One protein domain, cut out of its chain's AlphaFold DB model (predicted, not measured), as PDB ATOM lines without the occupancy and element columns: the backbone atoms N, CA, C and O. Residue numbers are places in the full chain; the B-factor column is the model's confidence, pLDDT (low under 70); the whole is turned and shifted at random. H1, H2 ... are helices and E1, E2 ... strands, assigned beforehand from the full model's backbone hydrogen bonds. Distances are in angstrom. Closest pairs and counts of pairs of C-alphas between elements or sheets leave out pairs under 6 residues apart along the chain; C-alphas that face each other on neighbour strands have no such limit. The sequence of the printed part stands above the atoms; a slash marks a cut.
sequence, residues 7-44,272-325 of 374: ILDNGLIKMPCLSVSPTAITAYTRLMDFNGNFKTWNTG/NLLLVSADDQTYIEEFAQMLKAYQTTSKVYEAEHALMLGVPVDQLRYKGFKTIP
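This is residues 7 to 44 and 272 to 325 of the 374 residues of an uncharacterized protein of Carboxylicivirga sp. M1479 (UniProt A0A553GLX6). A twisted sheet of five strands makes a wall, with the helix H1 slanting over one face and no named helix over the other. The long hairpin of E1 and E2 reaches past the other strands toward one end of the domain, where residues 7 to 12 and 33 to 44 lie, while the short helix H2 sits by the opposite end. The printed part has 92 residues, with five named strands and two named helices in the order E1 E2 E3 H1 E4 E5 H2; the sheet runs E3 E1 E2 E5 E4, antiparallel throughout, and the class is mixed, helices and strands. The whole is compact, with a radius of gyration of the C-alphas of 14.1 A, and elongated in outline, 42 by 25 by 21 A.

Begin with the hairpin of E1, residues 13 to 21, and E2, residues 24 to 32, where N 17 and O 28 are 2.8 A apart, within hydrogen-bond range. Beside E1 find the edge strand E3, residues 273 to 276, with N 18 and O 275 at 2.8 A. Beside E2 find E5, residues 306 to 309, with N 27 and O 307 at 2.8 A. E5 forms a hairpin with the other edge strand, E4, residues 300 to 303, with N 301 and O 308 at 2.8 A. From edge to edge the strands' lines turn by 66 degrees. H1, residues 282 to 294, is on this sheet at a height of 9.4 A, two layers with the helix on one face. It lies over E1 and E5, and only just over E2, with 3 of its C-alphas. On the local plane it stands at 59.5 degrees to E1, only just slantwise to the strands. H2, residues 313 to 318, is only just not on the sheet, with 4 pairs of C-alphas within 10 A. H1 and H2 are close but not clearly touching; their closest C-alphas, Met 290 and Leu 316, are 7.9 A apart, and their lines are about perpendicular at 73 degrees. In H1 and H2 every O i to N i+4 pair is within hydrogen-bond range.

Find C-alpha 13 at (127.637, 150.869, 44.288); from there E1 runs 24.8 A, and E2 returns over 23.9 A. H1 starts at C-alpha 282, (121.106, 134.581, 37.308), and spans 18.3 A. H2 ends at C-alpha 318, (126.917, 122.686, 23.958).

The two C-alphas farthest apart, Gly 44 and Tyr 318, are 43.8 A apart. Residues 45 to 271 are not printed, and C-alphas 44 and 272 are 26.9 A apart across this cut. The links printed whole are tight. Look for pLDDT under 70 at residue 36 and residues 40 to 44; the mean of the printed part is 83.5.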
ATOM      1  N   ILE A   7     127.941 148.344  48.427       81.44
ATOM      2  CA  ILE A   7     127.810 149.785  48.661       81.44
ATOM      3  C   ILE A   7     129.122 150.303  49.255       81.44
ATOM      4  O   ILE A   7     129.699 149.683  50.144       81.44
ATOM      5  N   LEU A   8     129.609 151.421  48.731       81.44
ATOM      6  CA  LEU A   8     130.795 152.115  49.214       81.44
ATOM      7  C   LEU A   8     130.409 153.293  50.099       81.44
ATOM      8  O   LEU A   8     129.372 153.921  49.893       81.44
ATOM      9  N   ASP A   9     131.316 153.659  51.002       77.00
ATOM     10  CA  ASP A   9     131.140 154.765  51.954       77.00
ATOM     11  C   ASP A   9     130.863 156.118  51.277       77.00
ATOM     12  O   ASP A   9     130.279 157.018  51.870       77.00
ATOM     13  N   ASN A  10     131.245 156.265  50.005       76.94
ATOM     14  CA  ASN A  10     130.992 157.460  49.199       76.94
ATOM     15  C   ASN A  10     129.633 157.452  48.467       76.94
ATOM     16  O   ASN A  10     129.421 158.275  47.575       76.94
ATOM     17  N   GLY A  11     128.736 156.517  48.795       78.00
ATOM     18  CA  GLY A  11     127.409 156.405  48.186       78.00
ATOM     19  C   GLY A  11     127.410 155.868  46.750       78.00
ATOM     20  O   GLY A  11     126.436 156.048  46.025       78.00
ATOM     21  N   LEU A  12     128.499 155.232  46.305       81.06
ATOM     22  CA  LEU A  12     128.547 154.506  45.034       81.06
ATOM     23  C   LEU A  12     128.381 153.005  45.264       81.06
ATOM     24  O   LEU A  12     128.807 152.465  46.277       81.06
ATOM     25  N   ILE A  13     127.825 152.316  44.277       81.19
ATOM     26  CA  ILE A  13     127.637 150.869  44.288       81.19
ATOM     27  C   ILE A  13     128.653 150.238  43.335       81.19
ATOM     28  O   ILE A  13     128.721 150.584  42.153       81.19
ATOM     29  N   LYS A  14     129.460 149.305  43.842       81.56
ATOM     30  CA  LYS A  14     130.269 148.392  43.031       81.56
ATOM     31  C   LYS A  14     129.350 147.332  42.446       81.56
ATOM     32  O   LYS A  14     128.882 146.468  43.173       81.56
ATOM     33  N   MET A  15     129.129 147.397  41.140       81.69
ATOM     34  CA  MET A  15     128.254 146.495  40.401       81.69
ATOM     35  C   MET A  15     129.051 145.507  39.543       81.69
ATOM     36  O   MET A  15     129.808 145.940  38.663       81.69
ATOM     37  N   PRO A  16     128.881 144.193  39.756       85.38
ATOM     38  CA  PRO A  16     129.337 143.162  38.834       85.38
ATOM     39  C   PRO A  16     128.684 143.327  37.458       85.38
ATOM     40  O   PRO A  16     127.477 143.521  37.325       85.38
ATOM     41  N   CYS A  17     129.502 143.269  36.416       88.50
ATOM     42  CA  CYS A  17     129.085 143.361  35.023       88.50
ATOM     43  C   CYS A  17     129.754 142.245  34.223       88.50
ATOM     44  O   CYS A  17     130.946 141.988  34.407       88.50
ATOM     45  N   LEU A  18     129.029 141.650  33.281       91.81
ATOM     46  CA  LEU A  18     129.569 140.728  32.289       91.81
ATOM     47  C   LEU A  18     129.582 141.405  30.918       91.81
ATOM     48  O   LEU A  18     128.554 141.834  30.405       91.81
ATOM     49  N   SER A  19     130.753 141.478  30.293       93.62
ATOM     50  CA  SER A  19     130.887 141.803  28.872       93.62
ATOM     51  C   SER A  19     130.993 140.506  28.079       93.62
ATOM     52  O   SER A  19     132.027 139.836  28.136       93.62
ATOM     53  N   VAL A  20     129.982 140.206  27.273       94.12
ATOM     54  CA  VAL A  20     129.907 139.007  26.434       94.12
ATOM     55  C   VAL A  20     130.286 139.351  24.992       94.12
ATOM     56  O   VAL A  20     129.783 140.299  24.383       94.12
ATOM     57  N   SER A  21     131.218 138.585  24.439       92.69
ATOM     58  CA  SER A  21     131.712 138.692  23.064       92.69
ATOM     59  C   SER A  21     131.691 137.316  22.393       92.69
ATOM     60  O   SER A  21     131.634 136.315  23.106       92.69
ATOM     61  N   PRO A  22     131.834 137.221  21.056       90.19
ATOM     62  CA  PRO A  22     131.792 135.938  20.354       90.19
ATOM     63  C   PRO A  22     132.784 134.892  20.875       90.19
ATOM     64  O   PRO A  22     132.560 133.699  20.714       90.19
ATOM     65  N   THR A  23     133.893 135.327  21.480       88.81
ATOM     66  CA  THR A  23     135.004 134.461  21.896       88.81
ATOM     67  C   THR A  23     135.208 134.372  23.400       88.81
ATOM     68  O   THR A  23     136.067 133.606  23.835       88.81
ATOM     69  N   ALA A  24     134.531 135.213  24.181       91.94
ATOM     70  CA  ALA A  24     134.824 135.344  25.598       91.94
ATOM     71  C   ALA A  24     133.730 136.073  26.371       91.94
ATOM     72  O   ALA A  24     133.103 137.001  25.850       91.94
ATOM     73  N   ILE A  25     133.627 135.731  27.651       93.56
ATOM     74  CA  ILE A  25     132.877 136.474  28.661       93.56
ATOM     75  C   ILE A  25     133.887 137.069  29.643       93.56
ATOM     76  O   ILE A  25     134.800 136.382  30.100       93.56
ATOM     77  N   THR A  26     133.759 138.354  29.953       91.31
ATOM     78  CA  THR A  26     134.610 139.039  30.934       91.31
ATOM     79  C   THR A  26     133.748 139.636  32.030       91.31
ATOM     80  O   THR A  26     132.977 140.553  31.758       91.31
ATOM     81  N   ALA A  27     133.918 139.155  33.256       88.81
ATOM     82  CA  ALA A  27     133.390 139.784  34.451       88.81
ATOM     83  C   ALA A  27     134.323 140.895  34.930       88.81
ATOM     84  O   ALA A  27     135.543 140.727  34.979       88.81
ATOM     85  N   TYR A  28     133.745 142.034  35.281       87.62
ATOM     86  CA  TYR A  28     134.444 143.158  35.892       87.62
ATOM     87  C   TYR A  28     133.467 143.986  36.728       87.62
ATOM     88  O   TYR A  28     132.253 143.846  36.600       87.62
ATOM     89  N   THR A  29     133.984 144.876  37.571       82.56
ATOM     90  CA  THR A  29     133.148 145.746  38.406       82.56
ATOM     91  C   THR A  29     133.080 147.152  37.822       82.56
ATOM     92  O   THR A  29     134.100 147.742  37.444       82.56
ATOM     93  N   ARG A  30     131.881 147.734  37.787       80.56
ATOM     94  CA  ARG A  30     131.670 149.162  37.516       80.56
ATOM     95  C   ARG A  30     131.138 149.865  38.755       80.56
ATOM     96  O   ARG A  30     130.486 149.244  39.580       80.56
ATOM     97  N   LEU A  31     131.406 151.161  38.863       80.56
ATOM     98  CA  LEU A  31     130.748 152.009  39.853       80.56
ATOM     99  C   LEU A  31     129.437 152.528  39.272       80.56
ATOM    100  O   LEU A  31     129.405 152.953  38.115       80.56
ATOM    101  N   MET A  32     128.383 152.513  40.070       79.19
ATOM    102  CA  MET A  32     127.049 153.005  39.737       79.19
ATOM    103  C   MET A  32     126.592 153.934  40.861       79.19
ATOM    104  O   MET A  32     126.893 153.678  42.024       79.19
ATOM    105  N   ASP A  33     125.941 155.043  40.524       80.00
ATOM    106  CA  ASP A  33     125.245 155.849  41.532       80.00
ATOM    107  C   ASP A  33     123.843 155.283  41.815       80.00
ATOM    108  O   ASP A  33     123.350 154.425  41.083       80.00
ATOM    109  N   PHE A  34     123.186 155.770  42.870       76.31
ATOM    110  CA  PHE A  34     121.824 155.351  43.230       76.31
ATOM    111  C   PHE A  34     120.760 155.696  42.174       76.31
ATOM    112  O   PHE A  34     119.678 155.123  42.192       76.31
ATOM    113  N   ASN A  35     121.077 156.583  41.226       75.56
ATOM    114  CA  ASN A  35     120.209 156.903  40.089       75.56
ATOM    115  C   ASN A  35     120.430 155.946  38.905       75.56
ATOM    116  O   ASN A  35     119.899 156.163  37.819       75.56
ATOM    117  N   GLY A  36     121.265 154.925  39.088       68.44
ATOM    118  CA  GLY A  36     121.588 153.923  38.090       68.44
ATOM    119  C   GLY A  36     122.564 154.373  37.002       68.44
ATOM    120  O   GLY A  36     122.755 153.684  36.001       68.44
ATOM    121  N   ASN A  37     123.237 155.509  37.179       75.88
ATOM    122  CA  ASN A  37     124.220 155.982  36.216       75.88
ATOM    123  C   ASN A  37     125.602 155.417  36.535       75.88
ATOM    124  O   ASN A  37     126.163 155.630  37.615       75.88
ATOM    125  N   PHE A  38     126.211 154.763  35.548       76.50
ATOM    126  CA  PHE A  38     127.586 154.295  35.674       76.50
ATOM    127  C   PHE A  38     128.574 155.461  35.779       76.50
ATOM    128  O   PHE A  38     128.629 156.335  34.911       76.50
ATOM    129  N   LYS A  39     129.432 155.417  36.799       74.94
ATOM    130  CA  LYS A  39     130.543 156.349  36.994       74.94
ATOM    131  C   LYS A  39     131.857 155.732  36.540       74.94
ATOM    132  O   LYS A  39     132.084 154.522  36.607       74.94
ATOM    133  N   THR A  40     132.752 156.583  36.058       63.62
ATOM    134  CA  THR A  40     134.148 156.211  35.856       63.62
ATOM    135  C   THR A  40     134.849 156.159  37.201       63.62
ATOM    136  O   THR A  40     134.673 157.058  38.020       63.62
ATOM    137  N   TRP A  41     135.693 155.150  37.399       58.31
ATOM    138  CA  TRP A  41     136.688 155.185  38.460       58.31
ATOM    139  C   TRP A  41     137.543 156.435  38.267       58.31
ATOM    140  O   TRP A  41     138.259 156.555  37.272       58.31
ATOM    141  N   ASN A  42     137.418 157.399  39.174       51.34
ATOM    142  CA  ASN A  42     138.214 158.613  39.127       51.34
ATOM    143  C   ASN A  42     139.563 158.300  39.784       51.34
ATOM    144  O   ASN A  42     139.833 158.702  40.906       51.34
ATOM    145  N   THR A  43     140.387 157.486  39.121       49.66
ATOM    146  CA  THR A  43     141.669 157.024  39.674       49.66
ATOM    147  C   THR A  43     142.711 158.137  39.764       49.66
ATOM    148  O   THR A  43     143.783 157.893  40.305       49.66
ATOM    149  N   GLY A  44     142.475 159.323  39.177       45.12
ATOM    150  CA  GLY A  44     143.488 160.378  38.981       45.12
ATOM    151  C   GLY A  44     144.604 159.975  38.001       45.12
ATOM    152  O   GLY A  44     145.112 160.786  37.233       45.12
ATOM    153  N   ASN A 272     130.048 144.315  22.234       92.56
ATOM    154  CA  ASN A 272     129.810 143.313  23.261       92.56
ATOM    155  C   ASN A 272     128.467 143.566  23.945       92.56
ATOM    156  O   ASN A 272     128.123 144.725  24.193       92.56
ATOM    157  N   LEU A 273     127.756 142.484  24.241       92.75
ATOM    158  CA  LEU A 273     126.603 142.508  25.128       92.75
ATOM    159  C   LEU A 273     127.107 142.823  26.540       92.75
ATOM    160  O   LEU A 273     128.124 142.276  26.971       92.75
ATOM    161  N   LEU A 274     126.430 143.739  27.224       91.50
ATOM    162  CA  LEU A 274     126.708 144.083  28.610       91.50
ATOM    163  C   LEU A 274     125.543 143.583  29.457       91.50
ATOM    164  O   LEU A 274     124.448 144.112  29.322       91.50
ATOM    165  N   LEU A 275     125.803 142.602  30.315       90.38
ATOM    166  CA  LEU A 275     124.856 142.120  31.315       90.38
ATOM    167  C   LEU A 275     125.257 142.689  32.671       90.38
ATOM    168  O   LEU A 275     126.436 142.642  33.042       90.38
ATOM    169  N   VAL A 276     124.304 143.252  33.399       84.44
ATOM    170  CA  VAL A 276     124.534 143.856  34.713       84.44
ATOM    171  C   VAL A 276     123.778 143.027  35.738       84.44
ATOM    172  O   VAL A 276     122.625 142.679  35.517       84.44
ATOM    173  N   SER A 277     124.405 142.715  36.872       80.06
ATOM    174  CA  SER A 277     123.762 141.863  37.883       80.06
ATOM    175  C   SER A 277     122.538 142.506  38.549       80.06
ATOM    176  O   SER A 277     121.765 141.812  39.192       80.06
ATOM    177  N   ALA A 278     122.368 143.826  38.417       73.56
ATOM    178  CA  ALA A 278     121.170 144.530  38.874       73.56
ATOM    179  C   ALA A 278     119.929 144.189  38.038       73.56
ATOM    180  O   ALA A 278     118.822 144.298  38.555       73.56
ATOM    181  N   ASP A 279     120.118 143.803  36.771       77.31
ATOM    182  CA  ASP A 279     119.015 143.460  35.874       77.31
ATOM    183  C   ASP A 279     118.537 142.029  36.152       77.31
ATOM    184  O   ASP A 279     117.340 141.785  36.285       77.31
ATOM    185  N   ASP A 280     119.483 141.096  36.293       81.50
ATOM    186  CA  ASP A 280     119.216 139.705  36.650       81.50
ATOM    187  C   ASP A 280     120.459 139.069  37.303       81.50
ATOM    188  O   ASP A 280     121.558 139.028  36.733       81.50
ATOM    189  N   GLN A 281     120.291 138.553  38.522       82.94
ATOM    190  CA  GLN A 281     121.365 137.909  39.278       82.94
ATOM    191  C   GLN A 281     121.757 136.544  38.682       82.94
ATOM    192  O   GLN A 281     122.910 136.119  38.832       82.94
ATOM    193  N   THR A 282     120.857 135.890  37.934       88.50
ATOM    194  CA  THR A 282     121.106 134.581  37.308       88.50
ATOM    195  C   THR A 282     122.271 134.627  36.320       88.50
ATOM    196  O   THR A 282     122.976 133.630  36.151       88.50
ATOM    197  N   TYR A 283     122.564 135.792  35.729       89.88
ATOM    198  CA  TYR A 283     123.735 135.983  34.874       89.88
ATOM    199  C   TYR A 283     125.045 135.714  35.624       89.88
ATOM    200  O   TYR A 283     125.939 135.033  35.118       89.88
ATOM    201  N   ILE A 284     125.179 136.234  36.845       87.94
ATOM    202  CA  ILE A 284     126.390 136.053  37.652       87.94
ATOM    203  C   ILE A 284     126.496 134.614  38.151       87.94
ATOM    204  O   ILE A 284     127.585 134.037  38.132       87.94
ATOM    205  N   GLU A 285     125.372 134.018  38.549       89.81
ATOM    206  CA  GLU A 285     125.309 132.625  38.989       89.81
ATOM    207  C   GLU A 285     125.716 131.660  37.873       89.81
ATOM    208  O   GLU A 285     126.582 130.805  38.079       89.81
ATOM    209  N   GLU A 286     125.154 131.822  36.671       92.25
ATOM    210  CA  GLU A 286     125.501 130.997  35.517       92.25
ATOM    211  C   GLU A 286     126.976 131.191  35.137       92.25
ATOM    212  O   GLU A 286     127.697 130.214  34.925       92.25
ATOM    213  N   PHE A 287     127.483 132.430  35.148       92.00
ATOM    214  CA  PHE A 287     128.902 132.687  34.894       92.00
ATOM    215  C   PHE A 287     129.819 132.028  35.939       92.00
ATOM    216  O   PHE A 287     130.857 131.463  35.584       92.00
ATOM    217  N   ALA A 288     129.441 132.023  37.219       89.81
ATOM    218  CA  ALA A 288     130.181 131.318  38.264       89.81
ATOM    219  C   ALA A 288     130.185 129.792  38.043       89.81
ATOM    220  O   ALA A 288     131.214 129.142  38.247       89.81
ATOM    221  N   GLN A 289     129.073 129.215  37.578       91.94
ATOM    222  CA  GLN A 289     129.009 127.801  37.186       91.94
ATOM    223  C   GLN A 289     129.922 127.505  35.989       91.94
ATOM    224  O   GLN A 289     130.648 126.508  36.002       91.94
ATOM    225  N   MET A 290     129.958 128.392  34.988       92.75
ATOM    226  CA  MET A 290     130.883 128.279  33.856       92.75
ATOM    227  C   MET A 290     132.342 128.297  34.323       92.75
ATOM    228  O   MET A 290     133.134 127.456  33.902       92.75
ATOM    229  N   LEU A 291     132.709 129.212  35.223       90.00
ATOM    230  CA  LEU A 291     134.067 129.285  35.761       90.00
ATOM    231  C   LEU A 291     134.467 127.991  36.472       90.00
ATOM    232  O   LEU A 291     135.558 127.493  36.213       90.00
ATOM    233  N   LYS A 292     133.578 127.406  37.285       89.19
ATOM    234  CA  LYS A 292     133.805 126.097  37.925       89.19
ATOM    235  C   LYS A 292     133.997 124.987  36.887       89.19
ATOM    236  O   LYS A 292     134.943 124.211  36.983       89.19
ATOM    237  N   ALA A 293     133.152 124.946  35.856       88.69
ATOM    238  CA  ALA A 293     133.230 123.939  34.795       88.69
ATOM    239  C   ALA A 293     134.523 124.021  33.957       88.69
ATOM    240  O   ALA A 293     134.957 123.015  33.396       88.69
ATOM    241  N   TYR A 294     135.136 125.205  33.866       87.44
ATOM    242  CA  TYR A 294     136.357 125.460  33.093       87.44
ATOM    243  C   TYR A 294     137.593 125.740  33.960       87.44
ATOM    244  O   TYR A 294     138.647 126.065  33.410       87.44
ATOM    245  N   GLN A 295     137.502 125.581  35.282       79.56
ATOM    246  CA  GLN A 295     138.539 125.990  36.235       79.56
ATOM    247  C   GLN A 295     139.883 125.286  36.005       79.56
ATOM    248  O   GLN A 295     140.938 125.866  36.230       79.56
ATOM    249  N   THR A 296     139.852 124.050  35.504       73.88
ATOM    250  CA  THR A 296     141.045 123.248  35.183       73.88
ATOM    251  C   THR A 296     141.605 123.514  33.785       73.88
ATOM    252  O   THR A 296     142.598 122.911  33.383       73.88
ATOM    253  N   THR A 297     140.980 124.405  33.011       75.88
ATOM    254  CA  THR A 297     141.393 124.709  31.639       75.88
ATOM    255  C   THR A 297     142.203 125.999  31.578       75.88
ATOM    256  O   THR A 297     141.934 126.957  32.296       75.88
ATOM    257  N   SER A 298     143.134 126.089  30.626       74.56
ATOM    258  CA  SER A 298     143.920 127.302  30.333       74.56
ATOM    259  C   SER A 298     143.106 128.453  29.710       74.56
ATOM    260  O   SER A 298     143.664 129.329  29.050       74.56
ATOM    261  N   LYS A 299     141.777 128.436  29.879       83.31
ATOM    262  CA  LYS A 299     140.824 129.395  29.308       83.31
ATOM    263  C   LYS A 299     140.292 130.402  30.326       83.31
ATOM    264  O   LYS A 299     139.562 131.305  29.926       83.31
ATOM    265  N   VAL A 300     140.616 130.249  31.609       85.00
ATOM    266  CA  VAL A 300     140.270 131.224  32.649       85.00
ATOM    267  C   VAL A 300     141.471 132.137  32.879       85.00
ATOM    268  O   VAL A 300     142.583 131.662  33.095       85.00
ATOM    269  N   TYR A 301     141.245 133.445  32.815       84.62
ATOM    270  CA  TYR A 301     142.267 134.464  33.020       84.62
ATOM    271  C   TYR A 301     141.823 135.408  34.128       84.62
ATOM    272  O   TYR A 301     140.764 136.031  34.027       84.62
ATOM    273  N   GLU A 302     142.647 135.539  35.160       81.50
ATOM    274  CA  GLU A 302     142.411 136.454  36.269       81.50
ATOM    275  C   GLU A 302     143.341 137.666  36.164       81.50
ATOM    276  O   GLU A 302     144.531 137.549  35.874       81.50
ATOM    277  N   ALA A 303     142.769 138.848  36.367       76.56
ATOM    278  CA  ALA A 303     143.466 140.114  36.504       76.56
ATOM    279  C   ALA A 303     142.938 140.836  37.752       76.56
ATOM    280  O   ALA A 303     141.847 140.539  38.233       76.56
ATOM    281  N   GLU A 304     143.681 141.835  38.235       70.25
ATOM    282  CA  GLU A 304     143.421 142.553  39.497       70.25
ATOM    283  C   GLU A 304     141.953 142.992  39.698       70.25
ATOM    284  O   GLU A 304     141.429 142.965  40.812       70.25
ATOM    285  N   HIS A 305     141.256 143.353  38.613       75.31
ATOM    286  CA  HIS A 305     139.863 143.815  38.640       75.31
ATOM    287  C   HIS A 305     138.969 143.168  37.571       75.31
ATOM    288  O   HIS A 305     137.934 143.733  37.206       75.31
ATOM    289  N   ALA A 306     139.377 142.027  37.014       83.31
ATOM    290  CA  ALA A 306     138.601 141.346  35.985       83.31
ATOM    291  C   ALA A 306     138.857 139.840  35.977       83.31
ATOM    292  O   ALA A 306     139.985 139.387  36.159       83.31
ATOM    293  N   LEU A 307     137.813 139.076  35.673       85.56
ATOM    294  CA  LEU A 307     137.884 137.636  35.469       85.56
ATOM    295  C   LEU A 307     137.322 137.305  34.088       85.56
ATOM    296  O   LEU A 307     136.209 137.697  33.748       85.56
ATOM    297  N   MET A 308     138.093 136.607  33.263       88.69
ATOM    298  CA  MET A 308     137.736 136.326  31.876       88.69
ATOM    299  C   MET A 308     137.686 134.825  31.617       88.69
ATOM    300  O   MET A 308     138.633 134.103  31.911       88.69
ATOM    301  N   LEU A 309     136.605 134.386  30.977       90.94
ATOM    302  CA  LEU A 309     136.464 133.061  30.396       90.94
ATOM    303  C   LEU A 309     136.610 133.163  28.872       90.94
ATOM    304  O   LEU A 309     135.728 133.672  28.181       90.94
ATOM    305  N   GLY A 310     137.733 132.682  28.344       89.75
ATOM    306  CA  GLY A 310     138.076 132.651  26.919       89.75
ATOM    307  C   GLY A 310     137.445 131.474  26.175       89.75
ATOM    308  O   GLY A 310     138.155 130.629  25.625       89.75
ATOM    309  N   VAL A 311     136.118 131.380  26.195       87.69
ATOM    310  CA  VAL A 311     135.351 130.326  25.516       87.69
ATOM    311  C   VAL A 311     134.328 130.979  24.580       87.69
ATOM    312  O   VAL A 311     133.603 131.870  25.026       87.69
ATOM    313  N   PRO A 312     134.232 130.557  23.301       88.56
ATOM    314  CA  PRO A 312     133.167 131.020  22.418       88.56
ATOM    315  C   PRO A 312     131.783 130.707  22.982       88.56
ATOM    316  O   PRO A 312     131.566 129.602  23.481       88.56
ATOM    317  N   VAL A 313     130.840 131.643  22.860       90.00
ATOM    318  CA  VAL A 313     129.487 131.504  23.437       90.00
ATOM    319  C   VAL A 313     128.791 130.233  22.939       90.00
ATOM    320  O   VAL A 313     128.197 129.494  23.721       90.00
ATOM    321  N   ASP A 314     128.972 129.894  21.665       85.81
ATOM    322  CA  ASP A 314     128.413 128.682  21.067       85.81
ATOM    323  C   ASP A 314     128.944 127.391  21.732       85.81
ATOM    324  O   ASP A 314     128.219 126.406  21.829       85.81
ATOM    325  N   GLN A 315     130.180 127.379  22.255       86.62
ATOM    326  CA  GLN A 315     130.699 126.233  23.024       86.62
ATOM    327  C   GLN A 315     130.028 126.099  24.394       86.62
ATOM    328  O   GLN A 315     129.869 124.980  24.883       86.62
ATOM    329  N   LEU A 316     129.627 127.216  25.004       89.94
ATOM    330  CA  LEU A 316     128.911 127.215  26.280       89.94
ATOM    331  C   LEU A 316     127.511 126.614  26.111       89.94
ATOM    332  O   LEU A 316     127.088 125.825  26.956       89.94
ATOM    333  N   ARG A 317     126.851 126.865  24.970       87.00
ATOM    334  CA  ARG A 317     125.571 126.218  24.625       87.00
ATOM    335  C   ARG A 317     125.674 124.697  24.629       87.00
ATOM    336  O   ARG A 317     124.860 124.025  25.251       87.00
ATOM    337  N   TYR A 318     126.708 124.141  23.993       86.62
ATOM    338  CA  TYR A 318     126.917 122.686  23.958       86.62
ATOM    339  C   TYR A 318     127.180 122.071  25.338       86.62
ATOM    340  O   TYR A 318     126.993 120.871  25.517       86.62
ATOM    341  N   LYS A 319     127.612 122.875  26.315       87.62
ATOM    342  CA  LYS A 319     127.781 122.458  27.712       87.62
ATOM    343  C   LYS A 319     126.500 122.570  28.544       87.62
ATOM    344  O   LYS A 319     126.525 122.180  29.704       87.62
ATOM    345  N   GLY A 320     125.403 123.053  27.962       90.19
ATOM    346  CA  GLY A 320     124.099 123.142  28.615       90.19
ATOM    347  C   GLY A 320     123.805 124.483  29.288       90.19
ATOM    348  O   GLY A 320     122.735 124.612  29.876       90.19
ATOM    349  N   PHE A 321     124.696 125.474  29.179       92.81
ATOM    350  CA  PHE A 321     124.410 126.843  29.616       92.81
ATOM    351  C   PHE A 321     123.413 127.502  28.657       92.81
ATOM    352  O   PHE A 321     123.500 127.305  27.440       92.81
ATOM    353  N   LYS A 322     122.462 128.266  29.194       92.19
ATOM    354  CA  LYS A 322     121.300 128.782  28.457       92.19
ATOM    355  C   LYS A 322     121.124 130.284  28.591       92.19
ATOM    356  O   LYS A 322     120.908 130.919  27.567       92.19
ATOM    357  N   THR A 323     121.242 130.844  29.791       92.50
ATOM    358  CA  THR A 323     120.828 132.225  30.069       92.50
ATOM    359  C   THR A 323     121.691 133.229  29.307       92.50
ATOM    360  O   THR A 323     121.207 133.920  28.414       92.50
ATOM    361  N   ILE A 324     122.999 133.258  29.563       93.56
ATOM    362  CA  ILE A 324     123.931 134.159  28.875       93.56
ATOM    363  C   ILE A 324     123.981 133.878  27.363       93.56
ATOM    364  O   ILE A 324     123.978 134.838  26.586       93.56
ATOM    365  N   PRO A 325     124.034 132.613  26.887       93.44
ATOM    366  CA  PRO A 325     124.000 132.352  25.453       93.44
ATOM    367  C   PRO A 325     122.726 132.808  24.739       93.44
ATOM    368  O   PRO A 325     122.833 133.190  23.574       93.44
TER     369      PRO A 325